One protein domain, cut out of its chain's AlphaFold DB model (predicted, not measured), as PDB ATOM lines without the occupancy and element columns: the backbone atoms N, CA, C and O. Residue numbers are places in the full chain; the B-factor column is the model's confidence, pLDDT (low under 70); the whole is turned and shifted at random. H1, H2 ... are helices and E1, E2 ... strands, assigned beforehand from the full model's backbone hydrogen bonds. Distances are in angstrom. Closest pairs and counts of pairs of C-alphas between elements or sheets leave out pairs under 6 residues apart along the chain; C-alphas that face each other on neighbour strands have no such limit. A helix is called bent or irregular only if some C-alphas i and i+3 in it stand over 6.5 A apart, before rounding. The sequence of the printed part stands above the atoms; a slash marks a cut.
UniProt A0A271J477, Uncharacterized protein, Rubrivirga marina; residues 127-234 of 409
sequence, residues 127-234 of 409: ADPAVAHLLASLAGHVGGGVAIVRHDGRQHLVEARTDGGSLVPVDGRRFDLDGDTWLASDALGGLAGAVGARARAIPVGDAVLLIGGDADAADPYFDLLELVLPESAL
ATOM      1  N   ALA A 127     197.630 153.391 190.753       76.19
ATOM      2  CA  ALA A 127     196.702 152.554 189.988       76.19
ATOM      3  C   ALA A 127     197.324 151.213 189.538       76.19
ATOM      4  O   ALA A 127     196.677 150.440 188.826       76.19
ATOM      5  N   ASP A 128     198.580 150.938 189.910       78.94
ATOM      6  CA  ASP A 128     199.256 149.681 189.601       78.94
ATOM      7  C   ASP A 128     198.605 148.497 190.357       78.94
ATOM      8  O   ASP A 128     198.415 148.571 191.577       78.94
ATOM      9  N   PRO A 129     198.275 147.376 189.681       76.31
ATOM     10  CA  PRO A 129     197.757 146.172 190.335       76.31
ATOM     11  C   PRO A 129     198.624 145.653 191.493       76.31
ATOM     12  O   PRO A 129     198.092 145.075 192.439       76.31
ATOM     13  N   ALA A 130     199.943 145.860 191.446       73.19
ATOM     14  CA  ALA A 130     200.852 145.485 192.524       73.19
ATOM     15  C   ALA A 130     200.588 146.293 193.804       73.19
ATOM     16  O   ALA A 130     200.580 145.726 194.896       73.19
ATOM     17  N   VAL A 131     200.291 147.591 193.672       76.19
ATOM     18  CA  VAL A 131     199.920 148.455 194.803       76.19
ATOM     19  C   VAL A 131     198.605 147.975 195.414       76.19
ATOM     20  O   VAL A 131     198.507 147.847 196.631       76.19
ATOM     21  N   ALA A 132     197.611 147.622 194.594       78.69
ATOM     22  CA  ALA A 132     196.347 147.080 195.095       78.69
ATOM     23  C   ALA A 132     196.540 145.770 195.886       78.69
ATOM     24  O   ALA A 132     195.939 145.594 196.946       78.69
ATOM     25  N   HIS A 133     197.410 144.871 195.411       77.38
ATOM     26  CA  HIS A 133     197.754 143.641 196.131       77.38
ATOM     27  C   HIS A 133     198.477 143.908 197.453       77.38
ATOM     28  O   HIS A 133     198.161 143.259 198.452       77.38
ATOM     29  N   LEU A 134     199.399 144.872 197.478       79.56
ATOM     30  CA  LEU A 134     200.088 145.283 198.699       79.56
ATOM     31  C   LEU A 134     199.097 145.829 199.732       79.56
ATOM     32  O   LEU A 134     199.088 145.371 200.872       79.56
ATOM     33  N   LEU A 135     198.220 146.749 199.321       82.19
ATOM     34  CA  LEU A 135     197.198 147.322 200.197       82.19
ATOM     35  C   LEU A 135     196.267 146.237 200.748       82.19
ATOM     36  O   LEU A 135     196.009 146.210 201.947       82.19
ATOM     37  N   ALA A 136     195.809 145.307 199.903       81.06
ATOM     38  CA  ALA A 136     194.971 144.188 200.331       81.06
ATOM     39  C   ALA A 136     195.686 143.261 201.332       81.06
ATOM     40  O   ALA A 136     195.074 142.830 202.310       81.06
ATOM     41  N   SER A 137     196.977 142.987 201.121       80.81
ATOM     42  CA  SER A 137     197.796 142.219 202.066       80.81
ATOM     43  C   SER A 137     197.924 142.938 203.409       80.81
ATOM     44  O   SER A 137     197.780 142.308 204.457       80.81
ATOM     45  N   LEU A 138     198.134 144.258 203.382       79.31
ATOM     46  CA  LEU A 138     198.250 145.080 204.583       79.31
ATOM     47  C   LEU A 138     196.928 145.135 205.361       79.31
ATOM     48  O   LEU A 138     196.917 144.906 206.565       79.31
ATOM     49  N   ALA A 139     195.799 145.328 204.679       82.31
ATOM     50  CA  ALA A 139     194.475 145.245 205.301       82.31
ATOM     51  C   ALA A 139     194.191 143.880 205.929       82.31
ATOM     52  O   ALA A 139     193.617 143.814 207.014       82.31
ATOM     53  N   GLY A 140     194.605 142.796 205.266       79.12
ATOM     54  CA  GLY A 140     194.477 141.443 205.802       79.12
ATOM     55  C   GLY A 140     195.241 141.241 207.114       79.12
ATOM     56  O   GLY A 140     194.763 140.501 207.969       79.12
ATOM     57  N   HIS A 141     196.382 141.918 207.284       75.25
ATOM     58  CA  HIS A 141     197.191 141.853 208.506       75.25
ATOM     59  C   HIS A 141     196.669 142.769 209.615       75.25
ATOM     60  O   HIS A 141     196.557 142.333 210.755       75.25
ATOM     61  N   VAL A 142     196.297 144.009 209.286       75.00
ATOM     62  CA  VAL A 142     195.818 144.997 210.275       75.00
ATOM     63  C   VAL A 142     194.366 144.726 210.705       75.00
ATOM     64  O   VAL A 142     193.891 145.249 211.709       75.00
ATOM     65  N   GLY A 143     193.627 143.898 209.956       79.31
ATOM     66  CA  GLY A 143     192.224 143.590 210.246       79.31
ATOM     67  C   GLY A 143     191.269 144.752 209.950       79.31
ATOM     68  O   GLY A 143     190.173 144.805 210.507       79.31
ATOM     69  N   GLY A 144     191.671 145.683 209.078       85.25
ATOM     70  CA  GLY A 144     190.925 146.906 208.782       85.25
ATOM     71  C   GLY A 144     191.103 147.420 207.350       85.25
ATOM     72  O   GLY A 144     191.400 146.659 206.429       85.25
ATOM     73  N   GLY A 145     190.833 148.709 207.136       86.44
ATOM     74  CA  GLY A 145     190.885 149.343 205.819       86.44
ATOM     75  C   GLY A 145     192.172 150.135 205.615       86.44
ATOM     76  O   GLY A 145     192.631 150.828 206.515       86.44
ATOM     77  N   VAL A 146     192.730 150.082 204.408       86.75
ATOM     78  CA  VAL A 146     193.903 150.875 204.017       86.75
ATOM     79  C   VAL A 146     193.551 151.684 202.778       86.75
ATOM     80  O   VAL A 146     192.965 151.156 201.825       86.75
ATOM     81  N   ALA A 147     193.899 152.966 202.791       88.88
ATOM     82  CA  ALA A 147     193.688 153.867 201.672       88.88
ATOM     83  C   ALA A 147     194.892 154.787 201.458       88.88
ATOM     84  O   ALA A 147     195.511 155.246 202.412       88.88
ATOM     85  N   ILE A 148     195.183 155.096 200.197       86.88
ATOM     86  CA  ILE A 148     196.134 156.144 199.819       86.88
ATOM     87  C   ILE A 148     195.327 157.372 199.425       86.88
ATOM     88  O   ILE A 148     194.488 157.310 198.521       86.88
ATOM     89  N   VAL A 149     195.567 158.475 200.125       86.94
ATOM     90  CA  VAL A 149     194.811 159.716 199.979       86.94
ATOM     91  C   VAL A 149     195.750 160.844 199.596       86.94
ATOM     92  O   VAL A 149     196.722 161.110 200.292       86.94
ATOM     93  N   ARG A 150     195.437 161.551 198.513       87.31
ATOM     94  CA  ARG A 150     196.151 162.767 198.118       87.31
ATOM     95  C   ARG A 150     195.240 163.976 198.237       87.31
ATOM     96  O   ARG A 150     194.085 163.917 197.831       87.31
ATOM     97  N   HIS A 151     195.748 165.086 198.756       81.44
ATOM     98  CA  HIS A 151     194.981 166.327 198.852       81.44
ATOM     99  C   HIS A 151     195.342 167.277 197.701       81.44
ATOM    100  O   HIS A 151     196.477 167.741 197.611       81.44
ATOM    101  N   ASP A 152     194.382 167.620 196.838       83.00
ATOM    102  CA  ASP A 152     194.622 168.453 195.641       83.00
ATOM    103  C   ASP A 152     194.584 169.975 195.910       83.00
ATOM    104  O   ASP A 152     194.693 170.798 194.998       83.00
ATOM    105  N   GLY A 153     194.417 170.361 197.176       78.75
ATOM    106  CA  GLY A 153     194.234 171.747 197.609       78.75
ATOM    107  C   GLY A 153     192.774 172.122 197.871       78.75
ATOM    108  O   GLY A 153     192.530 173.154 198.494       78.75
ATOM    109  N   ARG A 154     191.812 171.294 197.447       76.56
ATOM    110  CA  ARG A 154     190.374 171.490 197.674       76.56
ATOM    111  C   ARG A 154     189.703 170.279 198.311       76.56
ATOM    112  O   ARG A 154     188.824 170.473 199.146       76.56
ATOM    113  N   GLN A 155     190.075 169.074 197.895       80.56
ATOM    114  CA  GLN A 155     189.459 167.821 198.317       80.56
ATOM    115  C   GLN A 155     190.516 166.735 198.528       80.56
ATOM    116  O   GLN A 155     191.627 166.790 197.991       80.56
ATOM    117  N   HIS A 156     190.139 165.724 199.308       80.56
ATOM    118  CA  HIS A 156     190.898 164.487 199.428       80.56
ATOM    119  C   HIS A 156     190.497 163.544 198.300       80.56
ATOM    120  O   HIS A 156     189.326 163.196 198.151       80.56
ATOM    121  N   LEU A 157     191.465 163.118 197.501       84.44
ATOM    122  CA  LEU A 157     191.290 162.124 196.458       84.44
ATOM    123  C   LEU A 157     191.796 160.775 196.967       84.44
ATOM    124  O   LEU A 157     192.986 160.618 197.236       84.44
ATOM    125  N   VAL A 158     190.897 159.796 197.073       84.88
ATOM    126  CA  VAL A 158     191.285 158.407 197.353       84.88
ATOM    127  C   VAL A 158     191.828 157.797 196.066       84.88
ATOM    128  O   VAL A 158     191.073 157.503 195.134       84.88
ATOM    129  N   GLU A 159     193.144 157.637 195.996       83.31
ATOM    130  CA  GLU A 159     193.824 157.144 194.797       83.31
ATOM    131  C   GLU A 159     193.800 155.615 194.734       83.31
ATOM    132  O   GLU A 159     193.625 155.048 193.653       83.31
ATOM    133  N   ALA A 160     193.873 154.956 195.894       83.25
ATOM    134  CA  ALA A 160     193.751 153.510 196.025       83.25
ATOM    135  C   ALA A 160     193.106 153.117 197.364       83.25
ATOM    136  O   ALA A 160     193.337 153.769 198.385       83.25
ATOM    137  N   ARG A 161     192.318 152.035 197.358       84.56
ATOM    138  CA  ARG A 161     191.686 151.438 198.543       84.56
ATOM    139  C   ARG A 161     191.723 149.914 198.463       84.56
ATOM    140  O   ARG A 161     191.761 149.334 197.379       84.56
ATOM    141  N   THR A 162     191.684 149.264 199.619       84.25
ATOM    142  CA  THR A 162     191.744 147.799 199.768       84.25
ATOM    143  C   THR A 162     190.609 147.030 199.109       84.25
ATOM    144  O   THR A 162     190.794 145.877 198.734       84.25
ATOM    145  N   ASP A 163     189.447 147.648 198.916       78.62
ATOM    146  CA  ASP A 163     188.322 147.046 198.194       78.62
ATOM    147  C   ASP A 163     188.404 147.240 196.668       78.62
ATOM    148  O   ASP A 163     187.467 146.895 195.948       78.62
ATOM    149  N   GLY A 164     189.503 147.814 196.170       67.56
ATOM    150  CA  GLY A 164     189.699 148.124 194.756       67.56
ATOM    151  C   GLY A 164     188.918 149.348 194.269       67.56
ATOM    152  O   GLY A 164     188.942 149.640 193.072       67.56
ATOM    153  N   GLY A 165     188.238 150.079 195.160       69.12
ATOM    154  CA  GLY A 165     187.641 151.369 194.839       69.12
ATOM    155  C   GLY A 165     188.724 152.423 194.596       69.12
ATOM    156  O   GLY A 165     189.617 152.610 195.419       69.12
ATOM    157  N   SER A 166     188.649 153.133 193.471       63.84
ATOM    158  CA  SER A 166     189.542 154.252 193.149       63.84
ATOM    159  C   SER A 166     188.712 155.454 192.687       63.84
ATOM    160  O   SER A 166     187.679 155.276 192.038       63.84
ATOM    161  N   LEU A 167     189.173 156.667 193.018       59.56
ATOM    162  CA  LEU A 167     188.656 157.961 192.549       59.56
ATOM    163  C   LEU A 167     187.267 158.364 193.065       59.56
ATOM    164  O   LEU A 167     186.435 158.865 192.305       59.56
ATOM    165  N   VAL A 168     187.022 158.223 194.368       66.25
ATOM    166  CA  VAL A 168     185.920 158.958 195.004       66.25
ATOM    167  C   VAL A 168     186.508 160.208 195.657       66.25
ATOM    168  O   VAL A 168     187.294 160.066 196.597       66.25
ATOM    169  N   PRO A 169     186.197 161.422 195.163       69.94
ATOM    170  CA  PRO A 169     186.552 162.636 195.877       69.94
ATOM    171  C   PRO A 169     185.788 162.656 197.198       69.94
ATOM    172  O   PRO A 169     184.575 162.434 197.235       69.94
ATOM    173  N   VAL A 170     186.510 162.905 198.281       72.00
ATOM    174  CA  VAL A 170     185.947 163.017 199.618       72.00
ATOM    175  C   VAL A 170     186.175 164.438 200.103       72.00
ATOM    176  O   VAL A 170     187.307 164.923 200.172       72.00
ATOM    177  N   ASP A 171     185.081 165.117 200.434       69.31
ATOM    178  CA  ASP A 171     185.157 166.420 201.079       69.31
ATOM    179  C   ASP A 171     185.789 166.268 202.466       69.31
ATOM    180  O   ASP A 171     185.353 165.460 203.290       69.31
ATOM    181  N   GLY A 172     186.813 167.070 202.736       65.38
ATOM    182  CA  GLY A 172     187.461 167.130 204.036       65.38
ATOM    183  C   GLY A 172     188.457 168.279 204.100       65.38
ATOM    184  O   GLY A 172     188.908 168.789 203.075       65.38
ATOM    185  N   ARG A 173     188.777 168.725 205.317       67.19
ATOM    186  CA  ARG A 173     189.845 169.713 205.513       67.19
ATOM    187  C   ARG A 173     191.183 169.055 205.214       67.19
ATOM    188  O   ARG A 173     191.370 167.897 205.582       67.19
ATOM    189  N   ARG A 174     192.110 169.801 204.603       71.50
ATOM    190  CA  ARG A 174     193.513 169.389 204.499       71.50
ATOM    191  C   ARG A 174     193.978 168.928 205.876       71.50
ATOM    192  O   ARG A 174     193.840 169.683 206.839       71.50
ATOM    193  N   PHE A 175     194.475 167.700 205.957       69.62
ATOM    194  CA  PHE A 175     195.121 167.245 207.172       69.62
ATOM    195  C   PHE A 175     196.449 167.994 207.268       69.62
ATOM    196  O   PHE A 175     197.253 167.946 206.336       69.62
ATOM    197  N   ASP A 176     196.618 168.757 208.341       61.81
ATOM    198  CA  ASP A 176     197.910 169.332 208.692       61.81
ATOM    199  C   ASP A 176     198.670 168.224 209.423       61.81
ATOM    200  O   ASP A 176     198.488 168.022 210.622       61.81
ATOM    201  N   LEU A 177     199.347 167.374 208.648       62.59
ATOM    202  CA  LEU A 177     200.064 166.205 209.157       62.59
ATOM    203  C   LEU A 177     201.548 166.522 209.148       62.59
ATOM    204  O   LEU A 177     202.262 166.169 208.212       62.59
ATOM    205  N   ASP A 178     201.988 167.198 210.200       51.72
ATOM    206  CA  ASP A 178     203.384 167.135 210.599       51.72
ATOM    207  C   ASP A 178     203.543 165.881 211.470       51.72
ATOM    208  O   ASP A 178     203.276 165.893 212.670       51.72
ATOM    209  N   GLY A 179     203.924 164.774 210.827       57.53
ATOM    210  CA  GLY A 179     204.195 163.493 211.479       57.53
ATOM    211  C   GLY A 179     202.986 162.573 211.663       57.53
ATOM    212  O   GLY A 179     201.876 162.814 211.176       57.53
ATOM    213  N   ASP A 180     203.238 161.478 212.370       61.78
ATOM    214  CA  ASP A 180     202.296 160.388 212.567       61.78
ATOM    215  C   ASP A 180     201.199 160.783 213.552       61.78
ATOM    216  O   ASP A 180     201.443 161.041 214.730       61.78
ATOM    217  N   THR A 181     199.959 160.844 213.063       76.38
ATOM    218  CA  THR A 181     198.814 161.280 213.871       76.38
ATOM    219  C   THR A 181     197.658 160.297 213.776       76.38
ATOM    220  O   THR A 181     197.266 159.850 212.693       76.38
ATOM    221  N   TRP A 182     197.062 160.003 214.931       76.56
ATOM    222  CA  TRP A 182     195.790 159.298 215.019       76.56
ATOM    223  C   TRP A 182     194.635 160.240 214.694       76.56
ATOM    224  O   TRP A 182     194.380 161.222 215.392       76.56
ATOM    225  N   LEU A 183     193.898 159.910 213.640       77.00
ATOM    226  CA  LEU A 183     192.712 160.634 213.223       77.00
ATOM    227  C   LEU A 183     191.467 159.956 213.798       77.00
ATOM    228  O   LEU A 183     191.197 158.776 213.556       77.00
ATOM    229  N   ALA A 184     190.694 160.727 214.559       75.75
ATOM    230  CA  ALA A 184     189.376 160.320 215.024       75.75
ATOM    231  C   ALA A 184     188.335 160.376 213.888       75.75
ATOM    232  O   ALA A 184     188.530 161.029 212.859       75.75
ATOM    233  N   SER A 185     187.209 159.678 214.069       71.06
ATOM    234  CA  SER A 185     186.158 159.547 213.047       71.06
ATOM    235  C   SER A 185     185.605 160.887 212.555       71.06
ATOM    236  O   SER A 185     185.179 160.985 211.405       71.06
ATOM    237  N   ASP A 186     185.567 161.901 213.414       72.56
ATOM    238  CA  ASP A 186     185.127 163.258 213.098       72.56
ATOM    239  C   ASP A 186     186.152 164.014 212.241       72.56
ATOM    240  O   ASP A 186     185.759 164.744 211.329       72.56
ATOM    241  N   ALA A 187     187.448 163.781 212.466       68.44
ATOM    242  CA  ALA A 187     188.528 164.321 211.643       68.44
ATOM    243  C   ALA A 187     188.573 163.673 210.248       68.44
ATOM    244  O   ALA A 187     188.808 164.359 209.255       68.44
ATOM    245  N   LEU A 188     188.302 162.366 210.161       68.00
ATOM    246  CA  LEU A 188     188.272 161.630 208.894       68.00
ATOM    247  C   LEU A 188     187.075 162.018 208.013       68.00
ATOM    248  O   LEU A 188     187.150 161.904 206.788       68.00
ATOM    249  N   GLY A 189     185.969 162.478 208.604       79.88
ATOM    250  CA  GLY A 189     184.767 162.861 207.864       79.88
ATOM    251  C   GLY A 189     184.291 161.732 206.942       79.88
ATOM    252  O   GLY A 189     184.056 160.608 207.386       79.88
ATOM    253  N   GLY A 190     184.187 162.006 205.638       73.00
ATOM    254  CA  GLY A 190     183.796 160.995 204.649       73.00
ATOM    255  C   GLY A 190     184.799 159.840 204.477       73.00
ATOM    256  O   GLY A 190     184.424 158.795 203.947       73.00
ATOM    257  N   LEU A 191     186.046 159.985 204.950       71.25
ATOM    258  CA  LEU A 191     187.076 158.941 204.880       71.25
ATOM    259  C   LEU A 191     186.897 157.859 205.951       71.25
ATOM    260  O   LEU A 191     187.426 156.761 205.788       71.25
ATOM    261  N   ALA A 192     186.099 158.099 206.999       75.38
ATOM    262  CA  ALA A 192     185.839 157.094 208.033       75.38
ATOM    263  C   ALA A 192     185.193 155.819 207.453       75.38
ATOM    264  O   ALA A 192     185.468 154.708 207.899       75.38
ATOM    265  N   GLY A 193     184.393 155.948 206.388       72.19
ATOM    266  CA  GLY A 193     183.830 154.800 205.670       72.19
ATOM    267  C   GLY A 193     184.840 154.026 204.809       72.19
ATOM    268  O   GLY A 193     184.496 152.975 204.273       72.19
ATOM    269  N   ALA A 194     186.056 154.549 204.625       69.62
ATOM    270  CA  ALA A 194     187.110 153.930 203.823       69.62
ATOM    271  C   ALA A 194     188.123 153.140 204.648       69.62
ATOM    272  O   ALA A 194     188.577 152.096 204.189       69.62
ATOM    273  N   VAL A 195     188.453 153.624 205.842       76.31
ATOM    274  CA  VAL A 195     189.495 153.028 206.690       76.31
ATOM    275  C   VAL A 195     188.975 152.570 208.055       76.31
ATOM    276  O   VAL A 195     189.572 151.692 208.662       76.31
ATOM    277  N   GLY A 196     187.815 153.060 208.501       78.44
ATOM    278  CA  GLY A 196     187.236 152.763 209.813       78.44
ATOM    279  C   GLY A 196     187.089 154.018 210.680       78.44
ATOM    280  O   GLY A 196     187.392 155.132 210.257       78.44
ATOM    281  N   ALA A 197     186.603 153.844 211.913       75.50
ATOM    282  CA  ALA A 197     186.338 154.952 212.841       75.50
ATOM    283  C   ALA A 197     187.612 155.604 213.418       75.50
ATOM    284  O   ALA A 197     187.545 156.693 213.991       75.50
ATOM    285  N   ARG A 198     188.761 154.938 213.286       77.94
ATOM    286  CA  ARG A 198     190.086 155.432 213.659       77.94
ATOM    287  C   ARG A 198     191.073 155.040 212.573       77.94
ATOM    288  O   ARG A 198     190.994 153.925 212.060       77.94
ATOM    289  N   ALA A 199     191.982 155.947 212.242       82.44
ATOM    290  CA  ALA A 199     193.074 155.656 211.327       82.44
ATOM    291  C   ALA A 199     194.344 156.388 211.747       82.44
ATOM    292  O   ALA A 199     194.274 157.534 212.193       82.44
ATOM    293  N   ARG A 200     195.493 155.738 211.568       82.19
ATOM    294  CA  ARG A 200     196.802 156.389 211.618       82.19
ATOM    295  C   ARG A 200     197.116 156.922 210.228       82.19
ATOM    296  O   ARG A 200     196.903 156.230 209.228       82.19
ATOM    297  N   ALA A 201     197.556 158.171 210.175       85.56
ATOM    298  CA  ALA A 201     197.959 158.831 208.948       85.56
ATOM    299  C   ALA A 201     199.485 158.892 208.879       85.56
ATOM    300  O   ALA A 201     200.103 159.474 209.765       85.56
ATOM    301  N   ILE A 202     200.055 158.292 207.832       83.19
ATOM    302  CA  ILE A 202     201.498 158.249 207.582       83.19
ATOM    303  C   ILE A 202     201.773 159.044 206.298       83.19
ATOM    304  O   ILE A 202     201.193 158.722 205.251       83.19
ATOM    305  N   PRO A 203     202.604 160.096 206.332       80.88
ATOM    306  CA  PRO A 203     202.953 160.852 205.135       80.88
ATOM    307  C   PRO A 203     203.798 159.995 204.180       80.88
ATOM    308  O   PRO A 203     204.763 159.363 204.592       80.88
ATOM    309  N   VAL A 204     203.444 159.976 202.893       80.56
ATOM    310  CA  VAL A 204     204.186 159.267 201.839       80.56
ATOM    311  C   VAL A 204     204.319 160.195 200.630       80.56
ATOM    312  O   VAL A 204     203.455 160.235 199.749       80.56
ATOM    313  N   GLY A 205     205.394 160.983 200.591       84.94
ATOM    314  CA  GLY A 205     205.611 161.996 199.554       84.94
ATOM    315  C   GLY A 205     204.536 163.095 199.538       84.94
ATOM    316  O   GLY A 205     204.444 163.891 200.470       84.94
ATOM    317  N   ASP A 206     203.754 163.185 198.452       81.44
ATOM    318  CA  ASP A 206     202.614 164.109 198.308       81.44
ATOM    319  C   ASP A 206     201.262 163.484 198.702       81.44
ATOM    320  O   ASP A 206     200.224 164.153 198.639       81.44
ATOM    321  N   ALA A 207     201.271 162.216 199.114       84.38
ATOM    322  CA  ALA A 207     200.112 161.465 199.562       84.38
ATOM    323  C   ALA A 207     200.205 161.130 201.060       84.38
ATOM    324  O   ALA A 207     201.224 161.317 201.720       84.38
ATOM    325  N   VAL A 208     199.102 160.626 201.598       85.62
ATOM    326  CA  VAL A 208     198.963 160.142 202.966       85.62
ATOM    327  C   VAL A 208     198.456 158.711 202.893       85.62
ATOM    328  O   VAL A 208     197.407 158.442 202.300       85.62
ATOM    329  N   LEU A 209     199.194 157.787 203.499       87.00
ATOM    330  CA  LEU A 209     198.732 156.431 203.735       87.00
ATOM    331  C   LEU A 209     197.875 156.435 205.001       87.00
ATOM    332  O   LEU A 209     198.358 156.713 206.097       87.00
ATOM    333  N   LEU A 210     196.589 156.143 204.842       85.56
ATOM    334  CA  LEU A 210     195.660 155.960 205.946       85.56
ATOM    335  C   LEU A 210     195.506 154.471 206.223       85.56
ATOM    336  O   LEU A 210     195.061 153.715 205.356       85.56
ATOM    337  N   ILE A 211     195.826 154.072 207.446       83.62
ATOM    338  CA  ILE A 211     195.662 152.705 207.930       83.62
ATOM    339  C   ILE A 211     194.651 152.757 209.062       83.62
ATOM    340  O   ILE A 211     194.923 153.325 210.119       83.62
ATOM    341  N   GLY A 212     193.467 152.204 208.833       83.06
ATOM    342  CA  GLY A 212     192.447 152.085 209.860       83.06
ATOM    343  C   GLY A 212     192.253 150.643 210.292       83.06
ATOM    344  O   GLY A 212     192.361 149.709 209.500       83.06
ATOM    345  N   GLY A 213     191.993 150.479 211.580       76.06
ATOM    346  CA  GLY A 213     191.916 149.201 212.269       76.06
ATOM    347  C   GLY A 213     191.491 149.416 213.716       76.06
ATOM    348  O   GLY A 213     191.268 150.553 214.146       76.06
ATOM    349  N   ASP A 214     191.347 148.321 214.457       71.19
ATOM    350  CA  ASP A 214     191.193 148.409 215.907       71.19
ATOM    351  C   ASP A 214     192.524 148.876 216.510       71.19
ATOM    352  O   ASP A 214     193.573 148.346 216.143       71.19
ATOM    353  N   ALA A 215     192.495 149.886 217.383       60.38
ATOM    354  CA  ALA A 215     193.714 150.511 217.906       60.38
ATOM    355  C   ALA A 215     194.610 149.466 218.592       60.38
ATOM    356  O   ALA A 215     195.803 149.397 218.321       60.38
ATOM    357  N   ASP A 216     193.986 148.556 219.342       62.47
ATOM    358  CA  ASP A 216     194.673 147.499 220.085       62.47
ATOM    359  C   ASP A 216     195.300 146.422 219.173       62.47
ATOM    360  O   ASP A 216     196.181 145.680 219.601       62.47
ATOM    361  N   ALA A 217     194.846 146.304 217.919       61.81
ATOM    362  CA  ALA A 217     195.345 145.314 216.960       61.81
ATOM    363  C   ALA A 217     196.377 145.890 215.978       61.81
ATOM    364  O   ALA A 217     197.141 145.133 215.376       61.81
ATOM    365  N   ALA A 218     196.379 147.210 215.790       59.06
ATOM    366  CA  ALA A 218     197.180 147.874 214.771       59.06
ATOM    367  C   ALA A 218     198.561 148.327 215.285       59.06
ATOM    368  O   ALA A 218     199.502 148.349 214.494       59.06
ATOM    369  N   ASP A 219     198.703 148.608 216.586       62.69
ATOM    370  CA  ASP A 219     199.943 149.098 217.215       62.69
ATOM    371  C   ASP A 219     201.224 148.310 216.862       62.69
ATOM    372  O   ASP A 219     202.142 148.923 216.315       62.69
ATOM    373  N   PRO A 220     201.303 146.973 217.027       60.53
ATOM    374  CA  PRO A 220     202.547 146.234 216.772       60.53
ATOM    375  C   PRO A 220     202.963 146.187 215.290       60.53
ATOM    376  O   PRO A 220     204.101 145.850 214.969       60.53
ATOM    377  N   TYR A 221     202.058 146.509 214.362       62.66
ATOM    378  CA  TYR A 221     202.363 146.528 212.929       62.66
ATOM    379  C   TYR A 221     202.896 147.876 212.453       62.66
ATOM    380  O   TYR A 221     203.519 147.942 211.391       62.66
ATOM    381  N   PHE A 222     202.665 148.950 213.209       62.41
ATOM    382  CA  PHE A 222     203.172 150.263 212.837       62.41
ATOM    383  C   PHE A 222     204.682 150.375 213.043       62.41
ATOM    384  O   PHE A 222     205.351 150.912 212.164       62.41
ATOM    385  N   ASP A 223     205.223 149.758 214.095       57.19
ATOM    386  CA  ASP A 223     206.673 149.692 214.329       57.19
ATOM    387  C   ASP A 223     207.399 148.962 213.181       57.19
ATOM    388  O   ASP A 223     208.498 149.332 212.767       57.19
ATOM    389  N   LEU A 224     206.749 147.953 212.589       55.69
ATOM    390  CA  LEU A 224     207.265 147.239 211.417       55.69
ATOM    391  C   LEU A 224     207.167 148.064 210.127       55.69
ATOM    392  O   LEU A 224     208.034 147.950 209.262       55.69
ATOM    393  N   LEU A 225     206.133 148.892 209.970       57.94
ATOM    394  CA  LEU A 225     205.999 149.768 208.802       57.94
ATOM    395  C   LEU A 225     207.028 150.901 208.814       57.94
ATOM    396  O   LEU A 225     207.563 151.216 207.751       57.94
ATOM    397  N   GLU A 226     207.357 151.451 209.984       56.94
ATOM    398  CA  GLU A 226     208.475 152.391 210.148       56.94
ATOM    399  C   GLU A 226     209.822 151.744 209.788       56.94
ATOM    400  O   GLU A 226     210.699 152.400 209.228       56.94
ATOM    401  N   LEU A 227     209.975 150.435 210.024       50.19
ATOM    402  CA  LEU A 227     211.184 149.690 209.666       50.19
ATOM    403  C   LEU A 227     211.319 149.431 208.150       50.19
ATOM    404  O   LEU A 227     212.434 149.304 207.638       50.19
ATOM    405  N   VAL A 228     210.194 149.294 207.437       46.81
ATOM    406  CA  VAL A 228     210.150 148.858 206.027       46.81
ATOM    407  C   VAL A 228     210.013 150.028 205.052       46.81
ATOM    408  O   VAL A 228     210.502 149.939 203.922       46.81
ATOM    409  N   LEU A 229     209.364 151.125 205.448       52.19
ATOM    410  CA  LEU A 229     209.283 152.317 204.611       52.19
ATOM    411  C   LEU A 229     210.643 153.034 204.635       52.19
ATOM    412  O   LEU A 229     211.087 153.467 205.695       52.19
ATOM    413  N   PRO A 230     211.336 153.171 203.491       51.78
ATOM    414  CA  PRO A 230     212.609 153.875 203.470       51.78
ATOM    415  C   PRO A 230     212.379 155.338 203.872       51.78
ATOM    416  O   PRO A 230     211.441 155.953 203.369       51.78
ATOM    417  N   GLU A 231     213.252 155.925 204.704       50.69
ATOM    418  CA  GLU A 231     213.153 157.343 205.123       50.69
ATOM    419  C   GLU A 231     212.963 158.292 203.925       50.69
ATOM    420  O   GLU A 231     212.213 159.259 203.990       50.69
ATOM    421  N   SER A 232     213.554 157.953 202.774       45.53
ATOM    422  CA  SER A 232     213.392 158.693 201.512       45.53
ATOM    423  C   SER A 232     211.954 158.762 200.963       45.53
ATOM    424  O   SER A 232     211.653 159.668 200.190       45.53
ATOM    425  N   ALA A 233     211.066 157.834 201.335       51.75
ATOM    426  CA  ALA A 233     209.638 157.879 201.005       51.75
ATOM    427  C   ALA A 233     208.825 158.727 202.002       51.75
ATOM    428  O   ALA A 233     207.737 159.197 201.656       51.75
ATOM    429  N   LEU A 234     209.358 158.920 203.212       51.91
ATOM    430  CA  LEU A 234     208.747 159.681 204.303       51.91
ATOM    431  C   LEU A 234     209.175 161.155 204.294       51.91
ATOM    432  O   LEU A 234     208.456 161.996 204.826       51.91
TER     433      LEU A 234
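This is residues 127 to 234 of the 409 residues of an uncharacterized protein of Rubrivirga marina (UniProt A0A271J477). A strongly twisted antiparallel sheet of five strands makes the core, with H1 and H3 packed over one face and the irregular H2 on the other, three layers with helices on both faces of the sheet. The long stretch of residues 162 to 180, with no named element, runs from edge strand E2 to the other edge strand, E3, and the short H4, after H3, only grazes the sheet. The printed part has 108 residues, with four named helices and five named strands in the order H1 E1 E2 E3 H2 E4 E5 H3 H4; the sheet's order is E2 E1 E5 E4 E3, and the class is mixed, helices and strands. The whole is compact, with a radius of gyration of the C-alphas of 12.6 A, and rounded, spanning 33 by 29 by 27 A.

E1, residues 146 to 151, and E5, residues 207 to 212, are inner antiparallel neighbours, with N 149 and O 208 2.8 A apart, within hydrogen-bond range. E1 and E2, residues 156 to 161, form a hairpin, with N 157 and O 150 at 2.8 A. E4, residues 198 to 204, and E5 form another, with N 202 and O 209 at 2.9 A. E3, residues 181 to 184, is the antiparallel neighbour of E4, with N 183 and O 199 at 2.8 A. H1, residues 129 to 142, is on the sheet at a height of 8.5 A, across the strands; its closest C-alphas to E1 are Ala 139 and Val 146, 5.8 A. H3, residues 215 to 228, is on the same face at a height of 9.7 A, along the strands, at 4 degrees to E4 on the local plane. H1, with residue 142 alone, and H3, with residues 217 to 221 alone, only just touch, with 3 pairs of C-alphas within 8 A; the closest are Val 142 and Ala 218, 5.5 A. H2, residues 185 to 195, is on the opposite face at a height of 6.0 A; C-alphas Val 195 and Gly 212 of E5, the closest, are 4.4 A apart. H4, residues 231 to 234, grazes the sheet; its closest C-alphas to E4 are Leu 234 and Val 204, 5.2 A. Every O i to N i+4 pair is within range in H1, but 6 of 10 in H3 and 2 of 7 in H2, which has 3 of 8 O i to N i+3 pairs within range; H4 is too short for an i+4 pair.

H1 begins at C-alpha 129 (197.757, 146.172, 190.335) and measures 20.1 A. E1 measures 16.3 A, E2 13.1 A, E3 9.6 A, E4 18.8 A and E5 15.9 A. H2 measures 9.7 A and H3 20.3 A; both are irregular, C-alphas 187 and 190 being 9.1 A apart and C-alphas 217 and 220 7.3 A. H4 measures 5.1 A and ends at C-alpha 234 (208.747, 159.681, 204.303).

The two C-alphas farthest apart, Arg 154 and Pro 220, are 33.9 A apart. The printed part has no cut. The link E2 to E3 is long, with 19 residues; the other links are tight. Mean pLDDT of the printed part is 73.0, and 38 residues are under 70, among them residues 215 to 234.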